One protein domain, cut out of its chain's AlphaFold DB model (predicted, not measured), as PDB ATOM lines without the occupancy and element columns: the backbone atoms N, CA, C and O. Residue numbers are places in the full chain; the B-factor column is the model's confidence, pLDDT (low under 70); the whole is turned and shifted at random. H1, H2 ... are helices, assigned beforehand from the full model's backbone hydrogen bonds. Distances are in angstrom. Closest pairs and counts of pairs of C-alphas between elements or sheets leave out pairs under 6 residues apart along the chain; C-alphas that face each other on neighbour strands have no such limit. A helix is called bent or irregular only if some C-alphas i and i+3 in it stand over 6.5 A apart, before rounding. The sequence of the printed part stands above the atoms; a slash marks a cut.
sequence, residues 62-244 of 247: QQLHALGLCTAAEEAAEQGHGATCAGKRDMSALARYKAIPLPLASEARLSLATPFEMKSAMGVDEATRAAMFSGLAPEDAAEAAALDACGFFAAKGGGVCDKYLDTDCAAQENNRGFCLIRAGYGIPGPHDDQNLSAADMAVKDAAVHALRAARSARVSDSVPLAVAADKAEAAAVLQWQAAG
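This is residues 62 to 244 of the 247 residues of an uncharacterized protein of Nocardia brasiliensis ATCC 700358 (UniProt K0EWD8). Four long helices, H3, H6, H9 and H10, make the core, a four-sided bundle in which H3, H6 and H10 run one way and H9 runs back between H6 and H10. The short helices H1 and H2 pack on H10 at one side, H4 crosses H6 at the other with H5 near it, and H7 and H8 form a small corner reached by long links. The printed part has 183 residues with ten named helices, H1 to H10 in that order, and no named strand: its class is all helix. It is compact, with a radius of gyration of the C-alphas of 16.3 A, and rounded, with spans of 47 by 35 by 33 A.

H1, residues 62 to 66, begins at C-alpha 62 at (140.129, 115.697, 132.864). H2 holds residues 72 to 77, and H3 residues 83 to 99, 23.9 A long. H4 holds residues 106 to 113 and H5 residues 126 to 134. H6, residues 138 to 155, is 25.9 A long and irregular: C-alphas 139 and 142 are 7.3 A apart. H7 holds residues 167 to 170. H8, residues 173 to 182, is also irregular, with C-alphas 174 and 177 at 7.3 A. H9, residues 198 to 218, is the longest at 30.1 A. H10, residues 223 to 242, is 28.5 A long and ends at C-alpha 242 at (128.195, 102.782, 127.587).

H10 is the hub, touching four helices. H9 and H10 form a helical hairpin, opposite ways at a shallow tilt of 26 degrees; their closest C-alphas, of Ala 213 and Ala 229, are 4.5 A apart. H3 touches H10 with residues 89 to 96 alone, C-alphas of Arg 89 and Asp 230 closest at 6.5 A. H1 touches residues 230 to 234 of H10 alone, closest at Leu 64 and Ala 234, C-alphas 6.3 A apart. H2 touches residues 223 to 227 of H10 alone, closest at Ala 72 and Val 227, C-alphas 5.7 A apart. H6 touches H3, closest C-alphas Tyr 97 and Ala 145 at 4.1 A, and H9, closest C-alphas Ala 146 and Ala 207 at 5.0 A. H4 touches residues 147 to 155 of H6 alone, about perpendicular at 79 degrees, closest C-alphas Arg 109 and Gly 151 at 4.6 A. H5 and H6 are close but not clearly touching, closest C-alphas Met 132 and Ala 144 at 7.0 A. H7 and H8 touch only at the corner, closest C-alphas Ala 170 and Arg 176 at 5.1 A. Every O i to N i+4 pair is within hydrogen-bond range in H1, H2, H3, H4, H5, H9 and H10; H6 has 12 of 14, H8 has 4 of 6, and H7 is too short for such a pair.

The C-alphas farthest apart, of Ala 73 and Ala 121, are 48.8 A apart. The printed part has no cut; the links H4 to H5, H6 to H7 and H8 to H9 are long. The mean pLDDT of the printed part is 73.1, and residues 103 to 140 and 160 to 192 are under 70.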
ATOM      1  N   GLN A  62     140.021 115.763 134.321       95.10
ATOM      2  CA  GLN A  62     140.129 115.697 132.864       95.10
ATOM      3  C   GLN A  62     138.852 115.127 132.229       95.10
ATOM      4  O   GLN A  62     138.414 115.621 131.187       95.10
ATOM      5  N   GLN A  63     138.240 114.114 132.850       95.43
ATOM      6  CA  GLN A  63     136.961 113.561 132.401       95.43
ATOM      7  C   GLN A  63     135.813 114.550 132.623       95.43
ATOM      8  O   GLN A  63     134.999 114.717 131.719       95.43
ATOM      9  N   LEU A  64     135.780 115.258 133.761       96.73
ATOM     10  CA  LEU A  64     134.793 116.319 134.015       96.73
ATOM     11  C   LEU A  64     134.843 117.384 132.917       96.73
ATOM     12  O   LEU A  64     133.834 117.668 132.273       96.73
ATOM     13  N   HIS A  65     136.040 117.896 132.629       96.07
ATOM     14  CA  HIS A  65     136.242 118.887 131.580       96.07
ATOM     15  C   HIS A  65     135.841 118.357 130.193       96.07
ATOM     16  O   HIS A  65     135.190 119.064 129.424       96.07
ATOM     17  N   ALA A  66     136.195 117.112 129.854       95.58
ATOM     18  CA  ALA A  66     135.833 116.502 128.571       95.58
ATOM     19  C   ALA A  66     134.314 116.348 128.383       95.58
ATOM     20  O   ALA A  66     133.826 116.439 127.258       95.58
ATOM     21  N   LEU A  67     133.575 116.150 129.477       95.56
ATOM     22  CA  LEU A  67     132.114 116.064 129.493       95.56
ATOM     23  C   LEU A  67     131.430 117.436 129.639       95.56
ATOM     24  O   LEU A  67     130.205 117.505 129.688       95.56
ATOM     25  N   GLY A  68     132.194 118.533 129.686       95.98
ATOM     26  CA  GLY A  68     131.655 119.888 129.822       95.98
ATOM     27  C   GLY A  68     131.142 120.232 131.224       95.98
ATOM     28  O   GLY A  68     130.407 121.210 131.370       95.98
ATOM     29  N   LEU A  69     131.528 119.460 132.239       96.63
ATOM     30  CA  LEU A  69     131.211 119.684 133.653       96.63
ATOM     31  C   LEU A  69     132.304 120.521 134.331       96.63
ATOM     32  O   LEU A  69     133.293 120.895 133.692       96.63
ATOM     33  N   CYS A  70     132.105 120.887 135.598       96.55
ATOM     34  CA  CYS A  70     133.117 121.632 136.339       96.55
ATOM     35  C   CYS A  70     134.151 120.711 136.983       96.55
ATOM     36  O   CYS A  70     133.823 119.691 137.577       96.55
ATOM     37  N   THR A  71     135.415 121.107 136.882       96.04
ATOM     38  CA  THR A  71     136.532 120.543 137.648       96.04
ATOM     39  C   THR A  71     136.483 120.989 139.108       96.04
ATOM     40  O   THR A  71     135.847 121.995 139.444       96.04
ATOM     41  N   ALA A  72     137.226 120.307 139.984       94.79
ATOM     42  CA  ALA A  72     137.331 120.709 141.387       94.79
ATOM     43  C   ALA A  72     137.850 122.149 141.567       94.79
ATOM     44  O   ALA A  72     137.409 122.866 142.466       94.79
ATOM     45  N   ALA A  73     138.759 122.594 140.695       95.65
ATOM     46  CA  ALA A  73     139.281 123.957 140.715       95.65
ATOM     47  C   ALA A  73     138.221 125.006 140.327       95.65
ATOM     48  O   ALA A  73     138.183 126.080 140.928       95.65
ATOM     49  N   GLU A  74     137.359 124.705 139.351       96.03
ATOM     50  CA  GLU A  74     136.252 125.586 138.954       96.03
ATOM     51  C   GLU A  74     135.190 125.678 140.059       96.03
ATOM     52  O   GLU A  74     134.803 126.784 140.428       96.03
ATOM     53  N   GLU A  75     134.795 124.550 140.657       95.23
ATOM     54  CA  GLU A  75     133.853 124.539 141.788       95.23
ATOM     55  C   GLU A  75     134.403 125.293 143.009       95.23
ATOM     56  O   GLU A  75     133.686 126.045 143.673       95.23
ATOM     57  N   ALA A  76     135.704 125.168 143.285       94.71
ATOM     58  CA  ALA A  76     136.356 125.937 144.341       94.71
ATOM     59  C   ALA A  76     136.379 127.446 144.039       94.71
ATOM     60  O   ALA A  76     136.192 128.256 144.950       94.71
ATOM     61  N   ALA A  77     136.583 127.840 142.777       94.07
ATOM     62  CA  ALA A  77     136.532 129.241 142.363       94.07
ATOM     63  C   ALA A  77     135.123 129.839 142.518       94.07
ATOM     64  O   ALA A  77     134.987 131.016 142.853       94.07
ATOM     65  N   GLU A  78     134.089 129.017 142.329       91.90
ATOM     66  CA  GLU A  78     132.682 129.367 142.533       91.90
ATOM     67  C   GLU A  78     132.185 129.152 143.975       91.90
ATOM     68  O   GLU A  78     131.018 129.418 144.266       91.90
ATOM     69  N   GLN A  79     133.062 128.707 144.883       89.44
ATOM     70  CA  GLN A  79     132.757 128.429 146.294       89.44
ATOM     71  C   GLN A  79     131.574 127.456 146.479       89.44
ATOM     72  O   GLN A  79     130.853 127.533 147.468       89.44
ATOM     73  N   GLY A  80     131.376 126.535 145.530       79.31
ATOM     74  CA  GLY A  80     130.339 125.499 145.579       79.31
ATOM     75  C   GLY A  80     128.909 125.979 145.307       79.31
ATOM     76  O   GLY A  80     127.994 125.160 145.310       79.31
ATOM     77  N   HIS A  81     128.693 127.275 145.054       76.76
ATOM     78  CA  HIS A  81     127.360 127.866 144.863       76.76
ATOM     79  C   HIS A  81     127.243 128.679 143.563       76.76
ATOM     80  O   HIS A  81     126.373 129.549 143.424       76.76
ATOM     81  N   GLY A  82     128.151 128.477 142.611       78.71
ATOM     82  CA  GLY A  82     128.118 129.238 141.372       78.71
ATOM     83  C   GLY A  82     127.092 128.715 140.376       78.71
ATOM     84  O   GLY A  82     126.902 127.516 140.158       78.71
ATOM     85  N   ALA A  83     126.408 129.672 139.752       85.55
ATOM     86  CA  ALA A  83     125.383 129.398 138.757       85.55
ATOM     87  C   ALA A  83     125.958 128.756 137.484       85.55
ATOM     88  O   ALA A  83     125.212 128.124 136.737       85.55
ATOM     89  N   THR A  84     127.263 128.897 137.220       92.06
ATOM     90  CA  THR A  84     127.885 128.320 136.025       92.06
ATOM     91  C   THR A  84     128.022 126.813 136.166       92.06
ATOM     92  O   THR A  84     127.575 126.091 135.275       92.06
ATOM     93  N   CYS A  85     128.600 126.324 137.269       93.50
ATOM     94  CA  CYS A  85     128.764 124.887 137.483       93.50
ATOM     95  C   CYS A  85     127.421 124.186 137.681       93.50
ATOM     96  O   CYS A  85     127.147 123.178 137.026       93.50
ATOM     97  N   ALA A  86     126.515 124.787 138.460       90.11
ATOM     98  CA  ALA A  86     125.142 124.301 138.559       90.11
ATOM     99  C   ALA A  86     124.452 124.240 137.181       90.11
ATOM    100  O   ALA A  86     123.896 123.206 136.820       90.11
ATOM    101  N   GLY A  87     124.575 125.294 136.366       89.83
ATOM    102  CA  GLY A  87     124.002 125.333 135.022       89.83
ATOM    103  C   GLY A  87     124.592 124.289 134.065       89.83
ATOM    104  O   GLY A  87     123.855 123.713 133.265       89.83
ATOM    105  N   LYS A  88     125.897 123.994 134.152       93.76
ATOM    106  CA  LYS A  88     126.531 122.900 133.392       93.76
ATOM    107  C   LYS A  88     125.940 121.541 133.782       93.76
ATOM    108  O   LYS A  88     125.565 120.777 132.892       93.76
ATOM    109  N   ARG A  89     125.794 121.265 135.085       92.24
ATOM    110  CA  ARG A  89     125.157 120.032 135.584       92.24
ATOM    111  C   ARG A  89     123.717 119.900 135.098       92.24
ATOM    112  O   ARG A  89     123.337 118.847 134.597       92.24
ATOM    113  N   ASP A  90     122.942 120.974 135.178       88.41
ATOM    114  CA  ASP A  90     121.542 120.983 134.751       88.41
ATOM    115  C   ASP A  90     121.400 120.741 133.236       88.41
ATOM    116  O   ASP A  90     120.558 119.957 132.790       88.41
ATOM    117  N   MET A  91     122.269 121.349 132.423       89.59
ATOM    118  CA  MET A  91     122.308 121.112 130.976       89.59
ATOM    119  C   MET A  91     122.735 119.681 130.629       89.59
ATOM    120  O   MET A  91     122.162 119.085 129.712       89.59
ATOM    121  N   SER A  92     123.699 119.119 131.364       93.32
ATOM    122  CA  SER A  92     124.108 117.714 131.230       93.32
ATOM    123  C   SER A  92     122.952 116.767 131.554       93.32
ATOM    124  O   SER A  92     122.609 115.890 130.756       93.32
ATOM    125  N   ALA A  93     122.263 117.007 132.669       89.19
ATOM    126  CA  ALA A  93     121.106 116.225 133.067       89.19
ATOM    127  C   ALA A  93     119.966 116.324 132.041       89.19
ATOM    128  O   ALA A  93     119.319 115.321 131.731       89.19
ATOM    129  N   LEU A  94     119.755 117.502 131.446       85.19
ATOM    130  CA  LEU A  94     118.766 117.694 130.385       85.19
ATOM    131  C   LEU A  94     119.128 116.909 129.117       85.19
ATOM    132  O   LEU A  94     118.238 116.363 128.461       85.19
ATOM    133  N   ALA A  95     120.413 116.840 128.761       88.13
ATOM    134  CA  ALA A  95     120.880 116.002 127.661       88.13
ATOM    135  C   ALA A  95     120.629 114.516 127.964       88.13
ATOM    136  O   ALA A  95     120.017 113.832 127.143       88.13
ATOM    137  N   ARG A  96     120.968 114.048 129.177       89.42
ATOM    138  CA  ARG A  96     120.675 112.670 129.616       89.42
ATOM    139  C   ARG A  96     119.196 112.350 129.546       89.42
ATOM    140  O   ARG A  96     118.847 111.284 129.050       89.42
ATOM    141  N   TYR A  97     118.345 113.261 130.009       83.58
ATOM    142  CA  TYR A  97     116.895 113.123 129.933       83.58
ATOM    143  C   TYR A  97     116.419 112.948 128.478       83.58
ATOM    144  O   TYR A  97     115.640 112.045 128.179       83.58
ATOM    145  N   LYS A  98     116.926 113.762 127.544       82.54
ATOM    146  CA  LYS A  98     116.558 113.685 126.117       82.54
ATOM    147  C   LYS A  98     117.099 112.442 125.406       82.54
ATOM    148  O   LYS A  98     116.510 112.020 124.415       82.54
ATOM    149  N   ALA A  99     118.202 111.880 125.893       87.26
ATOM    150  CA  ALA A  99     118.853 110.702 125.329       87.26
ATOM    151  C   ALA A  99     118.158 109.376 125.685       87.26
ATOM    152  O   ALA A  99     118.474 108.342 125.095       87.26
ATOM    153  N   ILE A 100     117.228 109.383 126.649       82.53
ATOM    154  CA  ILE A 100     116.528 108.176 127.102       82.53
ATOM    155  C   ILE A 100     115.749 107.571 125.924       82.53
ATOM    156  O   ILE A 100     114.902 108.257 125.341       82.53
ATOM    157  N   PRO A 101     115.986 106.292 125.567       79.25
ATOM    158  CA  PRO A 101     115.349 105.687 124.409       79.25
ATOM    159  C   PRO A 101     113.817 105.723 124.487       79.25
ATOM    160  O   PRO A 101     113.198 105.269 125.456       79.25
ATOM    161  N   LEU A 102     113.205 106.229 123.417       71.82
ATOM    162  CA  LEU A 102     111.764 106.202 123.172       71.82
ATOM    163  C   LEU A 102     111.432 105.187 122.065       71.82
ATOM    164  O   LEU A 102     112.254 104.987 121.170       71.82
ATOM    165  N   PRO A 103     110.199 104.650 122.007       56.19
ATOM    166  CA  PRO A 103     109.165 104.567 123.041       56.19
ATOM    167  C   PRO A 103     109.117 103.146 123.634       56.19
ATOM    168  O   PRO A 103     109.350 102.182 122.912       56.19
ATOM    169  N   LEU A 104     108.740 102.966 124.904       52.06
ATOM    170  CA  LEU A 104     108.338 101.619 125.360       52.06
ATOM    171  C   LEU A 104     106.849 101.534 125.717       52.06
ATOM    172  O   LEU A 104     106.167 100.640 125.238       52.06
ATOM    173  N   ALA A 105     106.307 102.521 126.425       40.43
ATOM    174  CA  ALA A 105     104.878 102.851 126.498       40.43
ATOM    175  C   ALA A 105     104.801 104.161 127.290       40.43
ATOM    176  O   ALA A 105     104.695 104.123 128.511       40.43
ATOM    177  N   SER A 106     104.987 105.309 126.629       60.28
ATOM    178  CA  SER A 106     105.299 106.598 127.281       60.28
ATOM    179  C   SER A 106     104.372 106.950 128.450       60.28
ATOM    180  O   SER A 106     104.845 107.450 129.462       60.28
ATOM    181  N   GLU A 107     103.086 106.613 128.372       56.01
ATOM    182  CA  GLU A 107     102.139 106.832 129.466       56.01
ATOM    183  C   GLU A 107     102.289 105.833 130.618       56.01
ATOM    184  O   GLU A 107     102.308 106.253 131.770       56.01
ATOM    185  N   ALA A 108     102.446 104.535 130.341       58.96
ATOM    186  CA  ALA A 108     102.684 103.533 131.382       58.96
ATOM    187  C   ALA A 108     104.025 103.785 132.087       58.96
ATOM    188  O   ALA A 108     104.097 103.742 133.309       58.96
ATOM    189  N   ARG A 109     105.064 104.135 131.321       60.62
ATOM    190  CA  ARG A 109     106.397 104.503 131.812       60.62
ATOM    191  C   ARG A 109     106.324 105.648 132.820       60.62
ATOM    192  O   ARG A 109     106.808 105.521 133.941       60.62
ATOM    193  N   LEU A 110     105.694 106.753 132.424       59.27
ATOM    194  CA  LEU A 110     105.536 107.924 133.284       59.27
ATOM    195  C   LEU A 110     104.596 107.624 134.447       59.27
ATOM    196  O   LEU A 110     104.898 107.934 135.590       59.27
ATOM    197  N   SER A 111     103.507 106.903 134.195       60.11
ATOM    198  CA  SER A 111     102.584 106.478 135.244       60.11
ATOM    199  C   SER A 111     103.204 105.506 136.246       60.11
ATOM    200  O   SER A 111     102.614 105.317 137.300       60.11
ATOM    201  N   LEU A 112     104.368 104.910 135.997       58.74
ATOM    202  CA  LEU A 112     105.089 104.115 136.997       58.74
ATOM    203  C   LEU A 112     106.055 104.955 137.840       58.74
ATOM    204  O   LEU A 112     106.316 104.601 138.985       58.74
ATOM    205  N   ALA A 113     106.578 106.053 137.290       55.26
ATOM    206  CA  ALA A 113     107.618 106.853 137.937       55.26
ATOM    207  C   ALA A 113     107.117 108.175 138.537       55.26
ATOM    208  O   ALA A 113     107.735 108.691 139.460       55.26
ATOM    209  N   THR A 114     106.033 108.750 138.014       57.04
ATOM    210  CA  THR A 114     105.555 110.073 138.422       57.04
ATOM    211  C   THR A 114     104.881 110.029 139.799       57.04
ATOM    212  O   THR A 114     103.947 109.232 139.949       57.04
ATOM    213  N   PRO A 115     105.276 110.908 140.749       52.85
ATOM    214  CA  PRO A 115     104.622 111.151 142.040       52.85
ATOM    215  C   PRO A 115     103.094 111.128 142.008       52.85
ATOM    216  O   PRO A 115     102.492 111.599 141.045       52.85
ATOM    217  N   PHE A 116     102.435 110.585 143.041       52.84
ATOM    218  CA  PHE A 116     100.967 110.551 143.060       52.84
ATOM    219  C   PHE A 116     100.387 111.958 143.113       52.84
ATOM    220  O   PHE A 116      99.362 112.201 142.487       52.84
ATOM    221  N   GLU A 117     101.063 112.911 143.762       51.21
ATOM    222  CA  GLU A 117     100.619 114.309 143.728       51.21
ATOM    223  C   GLU A 117     100.657 114.916 142.317       51.21
ATOM    224  O   GLU A 117      99.973 115.898 142.050       51.21
ATOM    225  N   MET A 118     101.427 114.312 141.412       48.82
ATOM    226  CA  MET A 118     101.557 114.689 140.003       48.82
ATOM    227  C   MET A 118     100.676 113.821 139.079       48.82
ATOM    228  O   MET A 118     100.694 113.959 137.852       48.82
ATOM    229  N   LYS A 119      99.884 112.908 139.653       47.81
ATOM    230  CA  LYS A 119      98.935 112.048 138.945       47.81
ATOM    231  C   LYS A 119      97.501 112.502 139.204       47.81
ATOM    232  O   LYS A 119      97.071 112.719 140.329       47.81
ATOM    233  N   SER A 120      96.730 112.589 138.131       46.74
ATOM    234  CA  SER A 120      95.272 112.642 138.169       46.74
ATOM    235  C   SER A 120      94.671 111.240 138.357       46.74
ATOM    236  O   SER A 120      95.358 110.222 138.241       46.74
ATOM    237  N   ALA A 121      93.348 111.167 138.545       48.02
ATOM    238  CA  ALA A 121      92.610 109.898 138.536       48.02
ATOM    239  C   ALA A 121      92.781 109.087 137.229       48.02
ATOM    240  O   ALA A 121      92.481 107.896 137.216       48.02
ATOM    241  N   MET A 122      93.253 109.715 136.145       38.45
ATOM    242  CA  MET A 122      93.489 109.094 134.836       38.45
ATOM    243  C   MET A 122      94.983 108.875 134.522       38.45
ATOM    244  O   MET A 122      95.322 108.634 133.372       38.45
ATOM    245  N   GLY A 123      95.880 108.944 135.513       47.04
ATOM    246  CA  GLY A 123      97.333 108.840 135.309       47.04
ATOM    247  C   GLY A 123      98.025 110.200 135.393       47.04
ATOM    248  O   GLY A 123      97.472 111.135 135.969       47.04
ATOM    249  N   VAL A 124      99.243 110.332 134.855       49.76
ATOM    250  CA  VAL A 124     100.000 111.602 134.890       49.76
ATOM    251  C   VAL A 124      99.200 112.703 134.201       49.76
ATOM    252  O   VAL A 124      98.863 112.576 133.023       49.76
ATOM    253  N   ASP A 125      98.875 113.760 134.946       47.01
ATOM    254  CA  ASP A 125      98.074 114.872 134.438       47.01
ATOM    255  C   ASP A 125      98.719 115.484 133.177       47.01
ATOM    256  O   ASP A 125      99.938 115.580 133.060       47.01
ATOM    257  N   GLU A 126      97.905 115.892 132.205       47.40
ATOM    258  CA  GLU A 126      98.401 116.429 130.936       47.40
ATOM    259  C   GLU A 126      99.251 117.689 131.119       47.40
ATOM    260  O   GLU A 126     100.265 117.838 130.430       47.40
ATOM    261  N   ALA A 127      98.894 118.558 132.069       51.09
ATOM    262  CA  ALA A 127      99.700 119.733 132.380       51.09
ATOM    263  C   ALA A 127     101.047 119.334 132.999       51.09
ATOM    264  O   ALA A 127     102.068 119.913 132.649       51.09
ATOM    265  N   THR A 128     101.077 118.286 133.818       49.40
ATOM    266  CA  THR A 128     102.283 117.671 134.376       49.40
ATOM    267  C   THR A 128     103.156 117.086 133.270       49.40
ATOM    268  O   THR A 128     104.360 117.323 133.262       49.40
ATOM    269  N   ARG A 129     102.569 116.404 132.274       49.07
ATOM    270  CA  ARG A 129     103.304 115.930 131.084       49.07
ATOM    271  C   ARG A 129     103.913 117.098 130.305       49.07
ATOM    272  O   ARG A 129     105.070 117.041 129.905       49.07
ATOM    273  N   ALA A 130     103.143 118.159 130.074       49.03
ATOM    274  CA  ALA A 130     103.616 119.333 129.344       49.03
ATOM    275  C   ALA A 130     104.684 120.107 130.131       49.03
ATOM    276  O   ALA A 130     105.675 120.535 129.542       49.03
ATOM    277  N   ALA A 131     104.526 120.248 131.446       49.82
ATOM    278  CA  ALA A 131     105.473 120.918 132.329       49.82
ATOM    279  C   ALA A 131     106.779 120.124 132.465       49.82
ATOM    280  O   ALA A 131     107.852 120.704 132.327       49.82
ATOM    281  N   MET A 132     106.694 118.798 132.633       50.21
ATOM    282  CA  MET A 132     107.871 117.929 132.695       50.21
ATOM    283  C   MET A 132     108.683 117.953 131.392       50.21
ATOM    284  O   MET A 132     109.892 117.769 131.437       50.21
ATOM    285  N   PHE A 133     108.068 118.172 130.220       48.76
ATOM    286  CA  PHE A 133     108.764 117.901 128.948       48.76
ATOM    287  C   PHE A 133     108.885 119.069 127.969       48.76
ATOM    288  O   PHE A 133     109.830 119.093 127.183       48.76
ATOM    289  N   SER A 134     107.983 120.052 127.993       46.69
ATOM    290  CA  SER A 134     108.004 121.170 127.031       46.69
ATOM    291  C   SER A 134     108.687 122.441 127.542       46.69
ATOM    292  O   SER A 134     108.969 123.338 126.751       46.69
ATOM    293  N   GLY A 135     108.987 122.517 128.841       48.86
ATOM    294  CA  GLY A 135     109.524 123.724 129.470       48.86
ATOM    295  C   GLY A 135     110.226 123.457 130.792       48.86
ATOM    296  O   GLY A 135     110.207 124.333 131.652       48.86
ATOM    297  N   LEU A 136     110.791 122.254 130.952       50.61
ATOM    298  CA  LEU A 136     111.471 121.854 132.175       50.61
ATOM    299  C   LEU A 136     112.509 122.920 132.546       50.61
ATOM    300  O   LEU A 136     113.392 123.239 131.741       50.61
ATOM    301  N   ALA A 137     112.371 123.483 133.745       55.57
ATOM    302  CA  ALA A 137     113.399 124.346 134.285       55.57
ATOM    303  C   ALA A 137     114.694 123.516 134.389       55.57
ATOM    304  O   ALA A 137     114.615 122.334 134.739       55.57
ATOM    305  N   PRO A 138     115.870 124.068 134.042       55.75
ATOM    306  CA  PRO A 138     117.130 123.332 134.126       55.75
ATOM    307  C   PRO A 138     117.321 122.682 135.501       55.75
ATOM    308  O   PRO A 138     117.777 121.541 135.578       55.75
ATOM    309  N   GLU A 139     116.850 123.338 136.568       63.10
ATOM    310  CA  GLU A 139     116.905 122.773 137.906       63.10
ATOM    311  C   GLU A 139     116.146 121.433 138.049       63.10
ATOM    312  O   GLU A 139     116.562 120.560 138.808       63.10
ATOM    313  N   ASP A 140     115.096 121.158 137.289       66.90
ATOM    314  CA  ASP A 140     114.350 119.902 137.434       66.90
ATOM    315  C   ASP A 140     114.906 118.773 136.543       66.90
ATOM    316  O   ASP A 140     114.432 117.634 136.587       66.90
ATOM    317  N   ALA A 141     115.947 119.050 135.746       74.15
ATOM    318  CA  ALA A 141     116.479 118.132 134.737       74.15
ATOM    319  C   ALA A 141     117.045 116.833 135.311       74.15
ATOM    320  O   ALA A 141     116.788 115.761 134.762       74.15
ATOM    321  N   ALA A 142     117.774 116.901 136.426       78.55
ATOM    322  CA  ALA A 142     118.314 115.707 137.072       78.55
ATOM    323  C   ALA A 142     117.198 114.793 137.586       78.55
ATOM    324  O   ALA A 142     117.292 113.574 137.454       78.55
ATOM    325  N   GLU A 143     116.132 115.378 138.132       76.47
ATOM    326  CA  GLU A 143     114.986 114.630 138.639       76.47
ATOM    327  C   GLU A 143     114.204 113.993 137.497       76.47
ATOM    328  O   GLU A 143     113.950 112.789 137.530       76.47
ATOM    329  N   ALA A 144     113.920 114.754 136.441       72.68
ATOM    330  CA  ALA A 144     113.270 114.235 135.245       72.68
ATOM    331  C   ALA A 144     114.080 113.101 134.595       72.68
ATOM    332  O   ALA A 144     113.520 112.045 134.305       72.68
ATOM    333  N   ALA A 145     115.394 113.277 134.413       79.37
ATOM    334  CA  ALA A 145     116.280 112.253 133.855       79.37
ATOM    335  C   ALA A 145     116.233 110.959 134.673       79.37
ATOM    336  O   ALA A 145     116.140 109.862 134.122       79.37
ATOM    337  N   ALA A 146     116.289 111.089 135.995       79.21
ATOM    338  CA  ALA A 146     116.312 109.954 136.889       79.21
ATOM    339  C   ALA A 146     114.941 109.240 136.897       79.21
ATOM    340  O   ALA A 146     114.871 108.024 136.670       79.21
ATOM    341  N   LEU A 147     113.838 109.968 137.099       74.36
ATOM    342  CA  LEU A 147     112.487 109.396 137.077       74.36
ATOM    343  C   LEU A 147     112.214 108.662 135.763       74.36
ATOM    344  O   LEU A 147     111.696 107.545 135.769       74.36
ATOM    345  N   ASP A 148     112.616 109.253 134.643       76.95
ATOM    346  CA  ASP A 148     112.357 108.687 133.330       76.95
ATOM    347  C   ASP A 148     113.229 107.460 133.026       76.95
ATOM    348  O   ASP A 148     112.736 106.481 132.459       76.95
ATOM    349  N   ALA A 149     114.483 107.446 133.496       80.84
ATOM    350  CA  ALA A 149     115.328 106.255 133.464       80.84
ATOM    351  C   ALA A 149     114.705 105.110 134.273       80.84
ATOM    352  O   ALA A 149     114.663 103.964 133.831       80.84
ATOM    353  N   CYS A 150     114.148 105.413 135.441       77.71
ATOM    354  CA  CYS A 150     113.498 104.404 136.269       77.71
ATOM    355  C   CYS A 150     112.203 103.889 135.665       77.71
ATOM    356  O   CYS A 150     111.966 102.686 135.699       77.71
ATOM    357  N   GLY A 151     111.394 104.761 135.064       75.01
ATOM    358  CA  GLY A 151     110.246 104.327 134.278       75.01
ATOM    359  C   GLY A 151     110.677 103.422 133.121       75.01
ATOM    360  O   GLY A 151     110.047 102.394 132.873       75.01
ATOM    361  N   PHE A 152     111.757 103.781 132.418       78.55
ATOM    362  CA  PHE A 152     112.311 102.984 131.324       78.55
ATOM    363  C   PHE A 152     112.707 101.577 131.792       78.55
ATOM    364  O   PHE A 152     112.290 100.590 131.185       78.55
ATOM    365  N   PHE A 153     113.439 101.460 132.902       81.78
ATOM    366  CA  PHE A 153     113.851 100.157 133.430       81.78
ATOM    367  C   PHE A 153     112.717  99.377 134.100       81.78
ATOM    368  O   PHE A 153     112.692  98.151 133.995       81.78
ATOM    369  N   ALA A 154     111.728 100.051 134.688       75.90
ATOM    370  CA  ALA A 154     110.511  99.402 135.172       75.90
ATOM    371  C   ALA A 154     109.739  98.737 134.019       75.90
ATOM    372  O   ALA A 154     109.294  97.597 134.138       75.90
ATOM    373  N   ALA A 155     109.662  99.392 132.854       75.08
ATOM    374  CA  ALA A 155     109.069  98.797 131.654       75.08
ATOM    375  C   ALA A 155     109.862  97.587 131.115       75.08
ATOM    376  O   ALA A 155     109.291  96.746 130.423       75.08
ATOM    377  N   LYS A 156     111.155  97.465 131.455       78.10
ATOM    378  CA  LYS A 156     112.001  96.294 131.152       78.10
ATOM    379  C   LYS A 156     111.913  95.180 132.208       78.10
ATOM    380  O   LYS A 156     112.658  94.210 132.119       78.10
ATOM    381  N   GLY A 157     111.013  95.293 133.187       75.84
ATOM    382  CA  GLY A 157     110.832  94.299 134.250       75.84
ATOM    383  C   GLY A 157     111.681  94.538 135.499       75.84
ATOM    384  O   GLY A 157     111.694  93.679 136.379       75.84
ATOM    385  N   GLY A 158     112.379  95.673 135.578       75.41
ATOM    386  CA  GLY A 158     113.068  96.105 136.790       75.41
ATOM    387  C   GLY A 158     112.126  96.687 137.841       75.41
ATOM    388  O   GLY A 158     110.939  96.926 137.601       75.41
ATOM    389  N   GLY A 159     112.681  96.968 139.016       70.37
ATOM    390  CA  GLY A 159     111.967  97.679 140.062       70.37
ATOM    391  C   GLY A 159     111.738  99.146 139.704       70.37
ATOM    392  O   GLY A 159     112.521  99.770 138.981       70.37
ATOM    393  N   VAL A 160     110.697  99.736 140.281       65.96
ATOM    394  CA  VAL A 160     110.600 101.196 140.384       65.96
ATOM    395  C   VAL A 160     111.718 101.710 141.292       65.96
ATOM    396  O   VAL A 160     112.317 100.967 142.072       65.96
ATOM    397  N   CYS A 161     112.082 102.979 141.152       63.25
ATOM    398  CA  CYS A 161     113.170 103.540 141.939       63.25
ATOM    399  C   CYS A 161     112.690 103.970 143.322       63.25
ATOM    400  O   CYS A 161     112.627 105.150 143.642       63.25
ATOM    401  N   ASP A 162     112.452 102.985 144.185       53.12
ATOM    402  CA  ASP A 162     112.260 103.192 145.625       53.12
ATOM    403  C   ASP A 162     113.427 103.985 146.233       53.12
ATOM    404  O   ASP A 162     113.253 104.733 147.189       53.12
ATOM    405  N   LYS A 163     114.627 103.870 145.642       49.34
ATOM    406  CA  LYS A 163     115.827 104.630 146.020       49.34
ATOM    407  C   LYS A 163     115.650 106.159 145.873       49.34
ATOM    408  O   LYS A 163     116.476 106.900 146.400       49.34
ATOM    409  N   TYR A 164     114.611 106.663 145.204       50.47
ATOM    410  CA  TYR A 164     114.283 108.096 145.218       50.47
ATOM    411  C   TYR A 164     113.709 108.587 146.530       50.47
ATOM    412  O   TYR A 164     113.802 109.784 146.815       50.47
ATOM    413  N   LEU A 165     113.086 107.684 147.292       46.99
ATOM    414  CA  LEU A 165     112.539 108.022 148.586       46.99
ATOM    415  C   LEU A 165     113.673 108.582 149.423       46.99
ATOM    416  O   LEU A 165     114.717 107.941 149.573       46.99
ATOM    417  N   ASP A 166     113.440 109.790 149.931       48.37
ATOM    418  CA  ASP A 166     114.181 110.333 151.051       48.37
ATOM    419  C   ASP A 166     114.438 109.172 152.017       48.37
ATOM    420  O   ASP A 166     113.489 108.490 152.431       48.37
ATOM    421  N   THR A 167     115.711 108.841 152.242       51.85
ATOM    422  CA  THR A 167     116.102 107.638 152.992       51.85
ATOM    423  C   THR A 167     115.406 107.606 154.347       51.85
ATOM    424  O   THR A 167     115.023 106.533 154.815       51.85
ATOM    425  N   ASP A 168     115.126 108.785 154.903       50.10
ATOM    426  CA  ASP A 168     114.396 108.983 156.149       50.10
ATOM    427  C   ASP A 168     112.921 108.551 156.062       50.10
ATOM    428  O   ASP A 168     112.372 108.009 157.024       50.10
ATOM    429  N   CYS A 169     112.274 108.725 154.905       45.08
ATOM    430  CA  CYS A 169     110.893 108.295 154.658       45.08
ATOM    431  C   CYS A 169     110.817 106.769 154.479       45.08
ATOM    432  O   CYS A 169     109.944 106.119 155.053       45.08
ATOM    433  N   ALA A 170     111.747 106.182 153.714       46.37
ATOM    434  CA  ALA A 170     111.757 104.743 153.436       46.37
ATOM    435  C   ALA A 170     112.206 103.887 154.631       46.37
ATOM    436  O   ALA A 170     111.728 102.760 154.776       46.37
ATOM    437  N   ALA A 171     113.092 104.408 155.489       54.27
ATOM    438  CA  ALA A 171     113.562 103.711 156.688       54.27
ATOM    439  C   ALA A 171     112.441 103.462 157.712       54.27
ATOM    440  O   ALA A 171     112.533 102.548 158.532       54.27
ATOM    441  N   GLN A 172     111.363 104.245 157.664       54.73
ATOM    442  CA  GLN A 172     110.200 104.045 158.519       54.73
ATOM    443  C   GLN A 172     109.222 103.080 157.839       54.73
ATOM    444  O   GLN A 172     108.408 103.497 157.016       54.73
ATOM    445  N   GLU A 173     109.258 101.792 158.209       54.01
ATOM    446  CA  GLU A 173     108.369 100.750 157.651       54.01
ATOM    447  C   GLU A 173     106.894 101.179 157.618       54.01
ATOM    448  O   GLU A 173     106.210 100.988 156.612       54.01
ATOM    449  N   ASN A 174     106.429 101.844 158.681       57.58
ATOM    450  CA  ASN A 174     105.049 102.319 158.814       57.58
ATOM    451  C   ASN A 174     104.658 103.366 157.760       57.58
ATOM    452  O   ASN A 174     103.482 103.488 157.423       57.58
ATOM    453  N   ASN A 175     105.632 104.111 157.238       54.55
ATOM    454  CA  ASN A 175     105.417 105.141 156.232       54.55
ATOM    455  C   ASN A 175     105.807 104.676 154.832       54.55
ATOM    456  O   ASN A 175     105.426 105.343 153.878       54.55
ATOM    457  N   ARG A 176     106.479 103.528 154.661       51.79
ATOM    458  CA  ARG A 176     106.980 103.078 153.352       51.79
ATOM    459  C   ARG A 176     105.893 103.065 152.278       51.79
ATOM    460  O   ARG A 176     106.103 103.618 151.206       51.79
ATOM    461  N   GLY A 177     104.717 102.504 152.568       49.37
ATOM    462  CA  GLY A 177     103.588 102.499 151.628       49.37
ATOM    463  C   GLY A 177     103.100 103.907 151.274       49.37
ATOM    464  O   GLY A 177     102.869 104.203 150.106       49.37
ATOM    465  N   PHE A 178     103.013 104.800 152.263       51.62
ATOM    466  CA  PHE A 178     102.685 106.209 152.040       51.62
ATOM    467  C   PHE A 178     103.766 106.917 151.217       51.62
ATOM    468  O   PHE A 178     103.425 107.640 150.293       51.62
ATOM    469  N   CYS A 179     105.048 106.677 151.498       53.26
ATOM    470  CA  CYS A 179     106.179 107.238 150.767       53.26
ATOM    471  C   CYS A 179     106.185 106.752 149.309       53.26
ATOM    472  O   CYS A 179     106.359 107.565 148.411       53.26
ATOM    473  N   LEU A 180     105.925 105.462 149.062       48.02
ATOM    474  CA  LEU A 180     105.805 104.891 147.715       48.02
ATOM    475  C   LEU A 180     104.632 105.492 146.942       48.02
ATOM    476  O   LEU A 180     104.784 105.834 145.774       48.02
ATOM    477  N   ILE A 181     103.474 105.647 147.593       45.66
ATOM    478  CA  ILE A 181     102.314 106.307 146.990       45.66
ATOM    479  C   ILE A 181     102.652 107.767 146.697       45.66
ATOM    480  O   ILE A 181     102.526 108.179 145.556       45.66
ATOM    481  N   ARG A 182     103.138 108.523 147.685       45.08
ATOM    482  CA  ARG A 182     103.565 109.927 147.582       45.08
ATOM    483  C   ARG A 182     104.536 110.128 146.426       45.08
ATOM    484  O   ARG A 182     104.200 110.766 145.441       45.08
ATOM    485  N   ALA A 183     105.672 109.445 146.451       48.58
ATOM    486  CA  ALA A 183     106.643 109.496 145.366       48.58
ATOM    487  C   ALA A 183     106.156 108.836 144.062       48.58
ATOM    488  O   ALA A 183     106.845 108.874 143.049       48.58
ATOM    489  N   GLY A 184     104.922 108.321 144.049       44.00
ATOM    490  CA  GLY A 184     104.195 107.949 142.844       44.00
ATOM    491  C   GLY A 184     104.622 106.645 142.238       44.00
ATOM    492  O   GLY A 184     104.217 106.326 141.130       44.00
ATOM    493  N   TYR A 185     105.339 105.833 142.989       48.34
ATOM    494  CA  TYR A 185     105.718 104.481 142.615       48.34
ATOM    495  C   TYR A 185     104.575 103.486 142.842       48.34
ATOM    496  O   TYR A 185     104.802 102.300 143.058       48.34
ATOM    497  N   GLY A 186     103.328 103.971 142.828       37.07
ATOM    498  CA  GLY A 186     102.120 103.202 143.078       37.07
ATOM    499  C   GLY A 186     101.965 102.046 142.098       37.07
ATOM    500  O   GLY A 186     101.394 102.234 141.034       37.07
ATOM    501  N   ILE A 187     102.486 100.884 142.487       34.28
ATOM    502  CA  ILE A 187     101.874  99.548 142.537       34.28
ATOM    503  C   ILE A 187     102.931  98.670 143.211       34.28
ATOM    504  O   ILE A 187     103.922  98.414 142.549       34.28
ATOM    505  N   PRO A 188     102.760  98.182 144.454       34.96
ATOM    506  CA  PRO A 188     103.660  97.181 145.024       34.96
ATOM    507  C   PRO A 188     103.642  95.900 144.173       34.96
ATOM    508  O   PRO A 188     102.661  95.158 144.160       34.96
ATOM    509  N   GLY A 189     104.728  95.646 143.456       41.99
ATOM    510  CA  GLY A 189     105.093  94.365 142.854       41.99
ATOM    511  C   GLY A 189     106.435  93.891 143.419       41.99
ATOM    512  O   GLY A 189     107.053  94.619 144.198       41.99
ATOM    513  N   PRO A 190     106.914  92.682 143.077       39.58
ATOM    514  CA  PRO A 190     108.276  92.263 143.404       39.58
ATOM    515  C   PRO A 190     109.261  93.144 142.614       39.58
ATOM    516  O   PRO A 190     109.689  92.800 141.522       39.58
ATOM    517  N   HIS A 191     109.524  94.349 143.124       50.93
ATOM    518  CA  HIS A 191     110.338  95.392 142.495       50.93
ATOM    519  C   HIS A 191     111.822  95.178 142.743       50.93
ATOM    520  O   HIS A 191     112.539  96.109 143.113       50.93
ATOM    521  N   ASP A 192     112.285  93.948 142.607       64.77
ATOM    522  CA  ASP A 192     113.713  93.734 142.597       64.77
ATOM    523  C   ASP A 192     114.252  93.940 141.181       64.77
ATOM    524  O   ASP A 192     113.596  93.705 140.166       64.77
ATOM    525  N   ASP A 193     115.473  94.452 141.113       71.18
ATOM    526  CA  ASP A 193     116.179  94.630 139.851       71.18
ATOM    527  C   ASP A 193     116.748  93.294 139.334       71.18
ATOM    528  O   ASP A 193     117.618  93.294 138.470       71.18
ATOM    529  N   GLN A 194     116.250  92.141 139.815       73.77
ATOM    530  CA  GLN A 194     116.768  90.817 139.442       73.77
ATOM    531  C   GLN A 194     116.582  90.510 137.953       73.77
ATOM    532  O   GLN A 194     117.350  89.736 137.386       73.77
ATOM    533  N   ASN A 195     115.579  91.114 137.311       78.23
ATOM    534  CA  ASN A 195     115.346  90.954 135.873       78.23
ATOM    535  C   ASN A 195     116.200  91.897 135.015       78.23
ATOM    536  O   ASN A 195     116.219  91.757 133.791       78.23
ATOM    537  N   LEU A 196     116.875  92.877 135.622       81.76
ATOM    538  CA  LEU A 196     117.747  93.787 134.897       81.76
ATOM    539  C   LEU A 196     119.134  93.169 134.734       81.76
ATOM    540  O   LEU A 196     119.673  92.519 135.629       81.76
ATOM    541  N   SER A 197     119.747  93.417 133.581       88.86
ATOM    542  CA  SER A 197     121.169  93.130 133.416       88.86
ATOM    543  C   SER A 197     122.001  94.012 134.355       88.86
ATOM    544  O   SER A 197     121.579  95.103 134.737       88.86
ATOM    545  N   ALA A 198     123.222  93.582 134.688       88.00
ATOM    546  CA  ALA A 198     124.140  94.401 135.487       88.00
ATOM    547  C   ALA A 198     124.395  95.785 134.860       88.00
ATOM    548  O   ALA A 198     124.484  96.776 135.579       88.00
ATOM    549  N   ALA A 199     124.442  95.861 133.525       89.72
ATOM    550  CA  ALA A 199     124.575  97.120 132.799       89.72
ATOM    551  C   ALA A 199     123.337  98.016 132.975       89.72
ATOM    552  O   ALA A 199     123.473  99.185 133.317       89.72
ATOM    553  N   ASP A 200     122.128  97.469 132.816       88.88
ATOM    554  CA  ASP A 200     120.887  98.227 133.026       88.88
ATOM    555  C   ASP A 200     120.775  98.744 134.472       88.88
ATOM    556  O   ASP A 200     120.378  99.888 134.696       88.88
ATOM    557  N   MET A 201     121.171  97.928 135.458       85.68
ATOM    558  CA  MET A 201     121.221  98.345 136.862       85.68
ATOM    559  C   MET A 201     122.222  99.479 137.089       85.68
ATOM    560  O   MET A 201     121.886 100.446 137.764       85.68
ATOM    561  N   ALA A 202     123.420  99.399 136.504       87.96
ATOM    562  CA  ALA A 202     124.439 100.438 136.641       87.96
ATOM    563  C   ALA A 202     123.971 101.783 136.067       87.96
ATOM    564  O   ALA A 202     124.169 102.826 136.687       87.96
ATOM    565  N   VAL A 203     123.288 101.758 134.919       89.19
ATOM    566  CA  VAL A 203     122.675 102.939 134.296       89.19
ATOM    567  C   VAL A 203     121.606 103.514 135.232       89.19
ATOM    568  O   VAL A 203     121.682 104.674 135.639       89.19
ATOM    569  N   LYS A 204     120.652 102.687 135.670       84.43
ATOM    570  CA  LYS A 204     119.603 103.093 136.617       84.43
ATOM    571  C   LYS A 204     120.182 103.725 137.891       84.43
ATOM    572  O   LYS A 204     119.771 104.820 138.277       84.43
ATOM    573  N   ASP A 205     121.152 103.068 138.521       84.27
ATOM    574  CA  ASP A 205     121.757 103.514 139.776       84.27
ATOM    575  C   ASP A 205     122.592 104.786 139.607       84.27
ATOM    576  O   ASP A 205     122.532 105.666 140.468       84.27
ATOM    577  N   ALA A 206     123.304 104.944 138.488       89.10
ATOM    578  CA  ALA A 206     124.062 106.159 138.211       89.10
ATOM    579  C   ALA A 206     123.148 107.385 138.058       89.10
ATOM    580  O   ALA A 206     123.461 108.449 138.589       89.10
ATOM    581  N   ALA A 207     121.980 107.242 137.422       86.46
ATOM    582  CA  ALA A 207     121.013 108.337 137.326       86.46
ATOM    583  C   ALA A 207     120.438 108.745 138.689       86.46
ATOM    584  O   ALA A 207     120.321 109.938 138.981       86.46
ATOM    585  N   VAL A 208     120.123 107.767 139.545       82.74
ATOM    586  CA  VAL A 208     119.658 108.023 140.918       82.74
ATOM    587  C   VAL A 208     120.761 108.689 141.746       82.74
ATOM    588  O   VAL A 208     120.493 109.627 142.498       82.74
ATOM    589  N   HIS A 209     122.003 108.222 141.613       85.38
ATOM    590  CA  HIS A 209     123.148 108.789 142.316       85.38
ATOM    591  C   HIS A 209     123.409 110.242 141.898       85.38
ATOM    592  O   HIS A 209     123.544 111.098 142.772       85.38
ATOM    593  N   ALA A 210     123.371 110.542 140.595       89.13
ATOM    594  CA  ALA A 210     123.491 111.902 140.071       89.13
ATOM    595  C   ALA A 210     122.412 112.838 140.637       89.13
ATOM    596  O   ALA A 210     122.736 113.926 141.112       89.13
ATOM    597  N   LEU A 211     121.146 112.402 140.685       85.01
ATOM    598  CA  LEU A 211     120.077 113.193 141.306       85.01
ATOM    599  C   LEU A 211     120.349 113.470 142.790       85.01
ATOM    600  O   LEU A 211     120.204 114.603 143.246       85.01
ATOM    601  N   ARG A 212     120.721 112.443 143.562       82.68
ATOM    602  CA  ARG A 212     120.988 112.600 145.000       82.68
ATOM    603  C   ARG A 212     122.137 113.570 145.246       82.68
ATOM    604  O   ARG A 212     122.004 114.459 146.081       82.68
ATOM    605  N   ALA A 213     123.229 113.431 144.500       87.09
ATOM    606  CA  ALA A 213     124.374 114.320 144.618       87.09
ATOM    607  C   ALA A 213     124.006 115.763 144.225       87.09
ATOM    608  O   ALA A 213     124.321 116.691 144.966       87.09
ATOM    609  N   ALA A 214     123.241 115.950 143.142       87.06
ATOM    610  CA  ALA A 214     122.735 117.262 142.738       87.06
ATOM    611  C   ALA A 214     121.848 117.907 143.818       87.06
ATOM    612  O   ALA A 214     122.004 119.089 144.117       87.06
ATOM    613  N   ARG A 215     120.952 117.141 144.457       83.45
ATOM    614  CA  ARG A 215     120.133 117.638 145.578       83.45
ATOM    615  C   ARG A 215     120.995 118.054 146.768       83.45
ATOM    616  O   ARG A 215     120.797 119.148 147.288       83.45
ATOM    617  N   SER A 216     121.965 117.228 147.157       83.91
ATOM    618  CA  SER A 216     122.898 117.539 148.247       83.91
ATOM    619  C   SER A 216     123.708 118.809 147.976       83.91
ATOM    620  O   SER A 216     123.866 119.626 148.879       83.91
ATOM    621  N   ALA A 217     124.174 119.002 146.740       86.51
ATOM    622  CA  ALA A 217     124.898 120.204 146.334       86.51
ATOM    623  C   ALA A 217     124.010 121.459 146.306       86.51
ATOM    624  O   ALA A 217     124.492 122.555 146.542       86.51
ATOM    625  N   ARG A 218     122.704 121.333 146.050       82.58
ATOM    626  CA  ARG A 218     121.793 122.493 146.017       82.58
ATOM    627  C   ARG A 218     121.417 123.039 147.383       82.58
ATOM    628  O   ARG A 218     121.079 124.211 147.492       82.58
ATOM    629  N   VAL A 219     121.415 122.189 148.405       80.64
ATOM    630  CA  VAL A 219     121.042 122.582 149.773       80.64
ATOM    631  C   VAL A 219     122.258 122.918 150.641       80.64
ATOM    632  O   VAL A 219     122.103 123.133 151.841       80.64
ATOM    633  N   SER A 220     123.463 122.928 150.063       80.21
ATOM    634  CA  SER A 220     124.717 123.090 150.795       80.21
ATOM    635  C   SER A 220     125.741 123.883 149.993       80.21
ATOM    636  O   SER A 220     126.014 123.550 148.849       80.21
ATOM    637  N   ASP A 221     126.413 124.839 150.636       81.69
ATOM    638  CA  ASP A 221     127.521 125.610 150.043       81.69
ATOM    639  C   ASP A 221     128.865 124.846 150.101       81.69
ATOM    640  O   ASP A 221     129.954 125.415 150.180       81.69
ATOM    641  N   SER A 222     128.807 123.515 150.162       90.97
ATOM    642  CA  SER A 222     129.980 122.663 150.331       90.97
ATOM    643  C   SER A 222     130.625 122.372 148.982       90.97
ATOM    644  O   SER A 222     130.100 121.581 148.197       90.97
ATOM    645  N   VAL A 223     131.817 122.933 148.751       92.53
ATOM    646  CA  VAL A 223     132.641 122.627 147.567       92.53
ATOM    647  C   VAL A 223     132.812 121.109 147.364       92.53
ATOM    648  O   VAL A 223     132.565 120.646 146.254       92.53
ATOM    649  N   PRO A 224     133.145 120.289 148.386       93.28
ATOM    650  CA  PRO A 224     133.195 118.835 148.213       93.28
ATOM    651  C   PRO A 224     131.888 118.201 147.717       93.28
ATOM    652  O   PRO A 224     131.940 117.271 146.916       93.28
ATOM    653  N   LEU A 225     130.722 118.685 148.165       91.46
ATOM    654  CA  LEU A 225     129.433 118.162 147.697       91.46
ATOM    655  C   LEU A 225     129.132 118.594 146.263       91.46
ATOM    656  O   LEU A 225     128.599 117.795 145.499       91.46
ATOM    657  N   ALA A 226     129.504 119.818 145.891       92.16
ATOM    658  CA  ALA A 226     129.385 120.295 144.519       92.16
ATOM    659  C   ALA A 226     130.266 119.459 143.571       92.16
ATOM    660  O   ALA A 226     129.764 118.874 142.615       92.16
ATOM    661  N   VAL A 227     131.536 119.241 143.924       94.14
ATOM    662  CA  VAL A 227     132.439 118.357 143.164       94.14
ATOM    663  C   VAL A 227     131.901 116.926 143.082       94.14
ATOM    664  O   VAL A 227     131.955 116.303 142.023       94.14
ATOM    665  N   ALA A 228     131.350 116.391 144.176       93.02
ATOM    666  CA  ALA A 228     130.715 115.077 144.158       93.02
ATOM    667  C   ALA A 228     129.504 115.031 143.209       93.02
ATOM    668  O   ALA A 228     129.291 114.014 142.553       93.02
ATOM    669  N   ALA A 229     128.742 116.121 143.086       92.48
ATOM    670  CA  ALA A 229     127.637 116.220 142.138       92.48
ATOM    671  C   ALA A 229     128.106 116.230 140.678       92.48
ATOM    672  O   ALA A 229     127.522 115.509 139.870       92.48
ATOM    673  N   ASP A 230     129.175 116.956 140.336       95.44
ATOM    674  CA  ASP A 230     129.763 116.899 138.988       95.44
ATOM    675  C   ASP A 230     130.305 115.505 138.664       95.44
ATOM    676  O   ASP A 230     130.062 114.973 137.582       95.44
ATOM    677  N   LYS A 231     130.975 114.855 139.620       96.81
ATOM    678  CA  LYS A 231     131.461 113.478 139.454       96.81
ATOM    679  C   LYS A 231     130.328 112.466 139.290       96.81
ATOM    680  O   LYS A 231     130.424 111.573 138.449       96.81
ATOM    681  N   ALA A 232     129.253 112.597 140.061       93.70
ATOM    682  CA  ALA A 232     128.083 111.737 139.940       93.70
ATOM    683  C   ALA A 232     127.371 111.933 138.591       93.70
ATOM    684  O   ALA A 232     126.976 110.954 137.956       93.70
ATOM    685  N   GLU A 233     127.254 113.179 138.124       95.28
ATOM    686  CA  GLU A 233     126.701 113.501 136.807       95.28
ATOM    687  C   GLU A 233     127.566 112.921 135.680       95.28
ATOM    688  O   GLU A 233     127.051 112.251 134.787       95.28
ATOM    689  N   ALA A 234     128.888 113.083 135.760       96.81
ATOM    690  CA  ALA A 234     129.826 112.495 134.811       96.81
ATOM    691  C   ALA A 234     129.710 110.969 134.749       96.81
ATOM    692  O   ALA A 234     129.651 110.395 133.661       96.81
ATOM    693  N   ALA A 235     129.627 110.307 135.906       95.08
ATOM    694  CA  ALA A 235     129.415 108.869 135.965       95.08
ATOM    695  C   ALA A 235     128.104 108.465 135.273       95.08
ATOM    696  O   ALA A 235     128.098 107.521 134.486       95.08
ATOM    697  N   ALA A 236     127.011 109.204 135.488       93.74
ATOM    698  CA  ALA A 236     125.743 108.954 134.804       93.74
ATOM    699  C   ALA A 236     125.848 109.131 133.283       93.74
ATOM    700  O   ALA A 236     125.341 108.292 132.539       93.74
ATOM    701  N   VAL A 237     126.539 110.171 132.805       96.30
ATOM    702  CA  VAL A 237     126.774 110.383 131.368       96.30
ATOM    703  C   VAL A 237     127.569 109.227 130.761       96.30
ATOM    704  O   VAL A 237     127.184 108.701 129.717       96.30
ATOM    705  N   LEU A 238     128.637 108.782 131.424       94.81
ATOM    706  CA  LEU A 238     129.451 107.661 130.949       94.81
ATOM    707  C   LEU A 238     128.654 106.351 130.913       94.81
ATOM    708  O   LEU A 238     128.794 105.587 129.960       94.81
ATOM    709  N   GLN A 239     127.776 106.105 131.893       94.45
ATOM    710  CA  GLN A 239     126.881 104.943 131.860       94.45
ATOM    711  C   GLN A 239     125.855 105.037 130.718       94.45
ATOM    712  O   GLN A 239     125.597 104.036 130.054       94.45
ATOM    713  N   TRP A 240     125.313 106.227 130.429       92.33
ATOM    714  CA  TRP A 240     124.425 106.451 129.273       92.33
ATOM    715  C   TRP A 240     125.128 106.121 127.958       92.33
ATOM    716  O   TRP A 240     124.584 105.403 127.118       92.33
ATOM    717  N   GLN A 241     126.355 106.617 127.796       93.84
ATOM    718  CA  GLN A 241     127.172 106.363 126.611       93.84
ATOM    719  C   GLN A 241     127.501 104.871 126.479       93.84
ATOM    720  O   GLN A 241     127.285 104.290 125.418       93.84
ATOM    721  N   ALA A 242     127.921 104.219 127.568       92.65
ATOM    722  CA  ALA A 242     128.195 102.782 127.587       92.65
ATOM    723  C   ALA A 242     126.951 101.933 127.255       92.65
ATOM    724  O   ALA A 242     127.069 100.883 126.624       92.65
ATOM    725  N   ALA A 243     125.756 102.402 127.624       90.58
ATOM    726  CA  ALA A 243     124.482 101.780 127.266       90.58
ATOM    727  C   ALA A 243     124.024 102.076 125.825       90.58
ATOM    728  O   ALA A 243     122.987 101.569 125.391       90.58
ATOM    729  N   GLY A 244     124.771 102.895 125.076       90.58
ATOM    730  CA  GLY A 244     124.467 103.273 123.698       90.58
ATOM    731  C   GLY A 244     123.361 104.323 123.564       90.58
ATOM    732  O   GLY A 244     122.726 104.403 122.511       90.58
TER     733      GLY A 244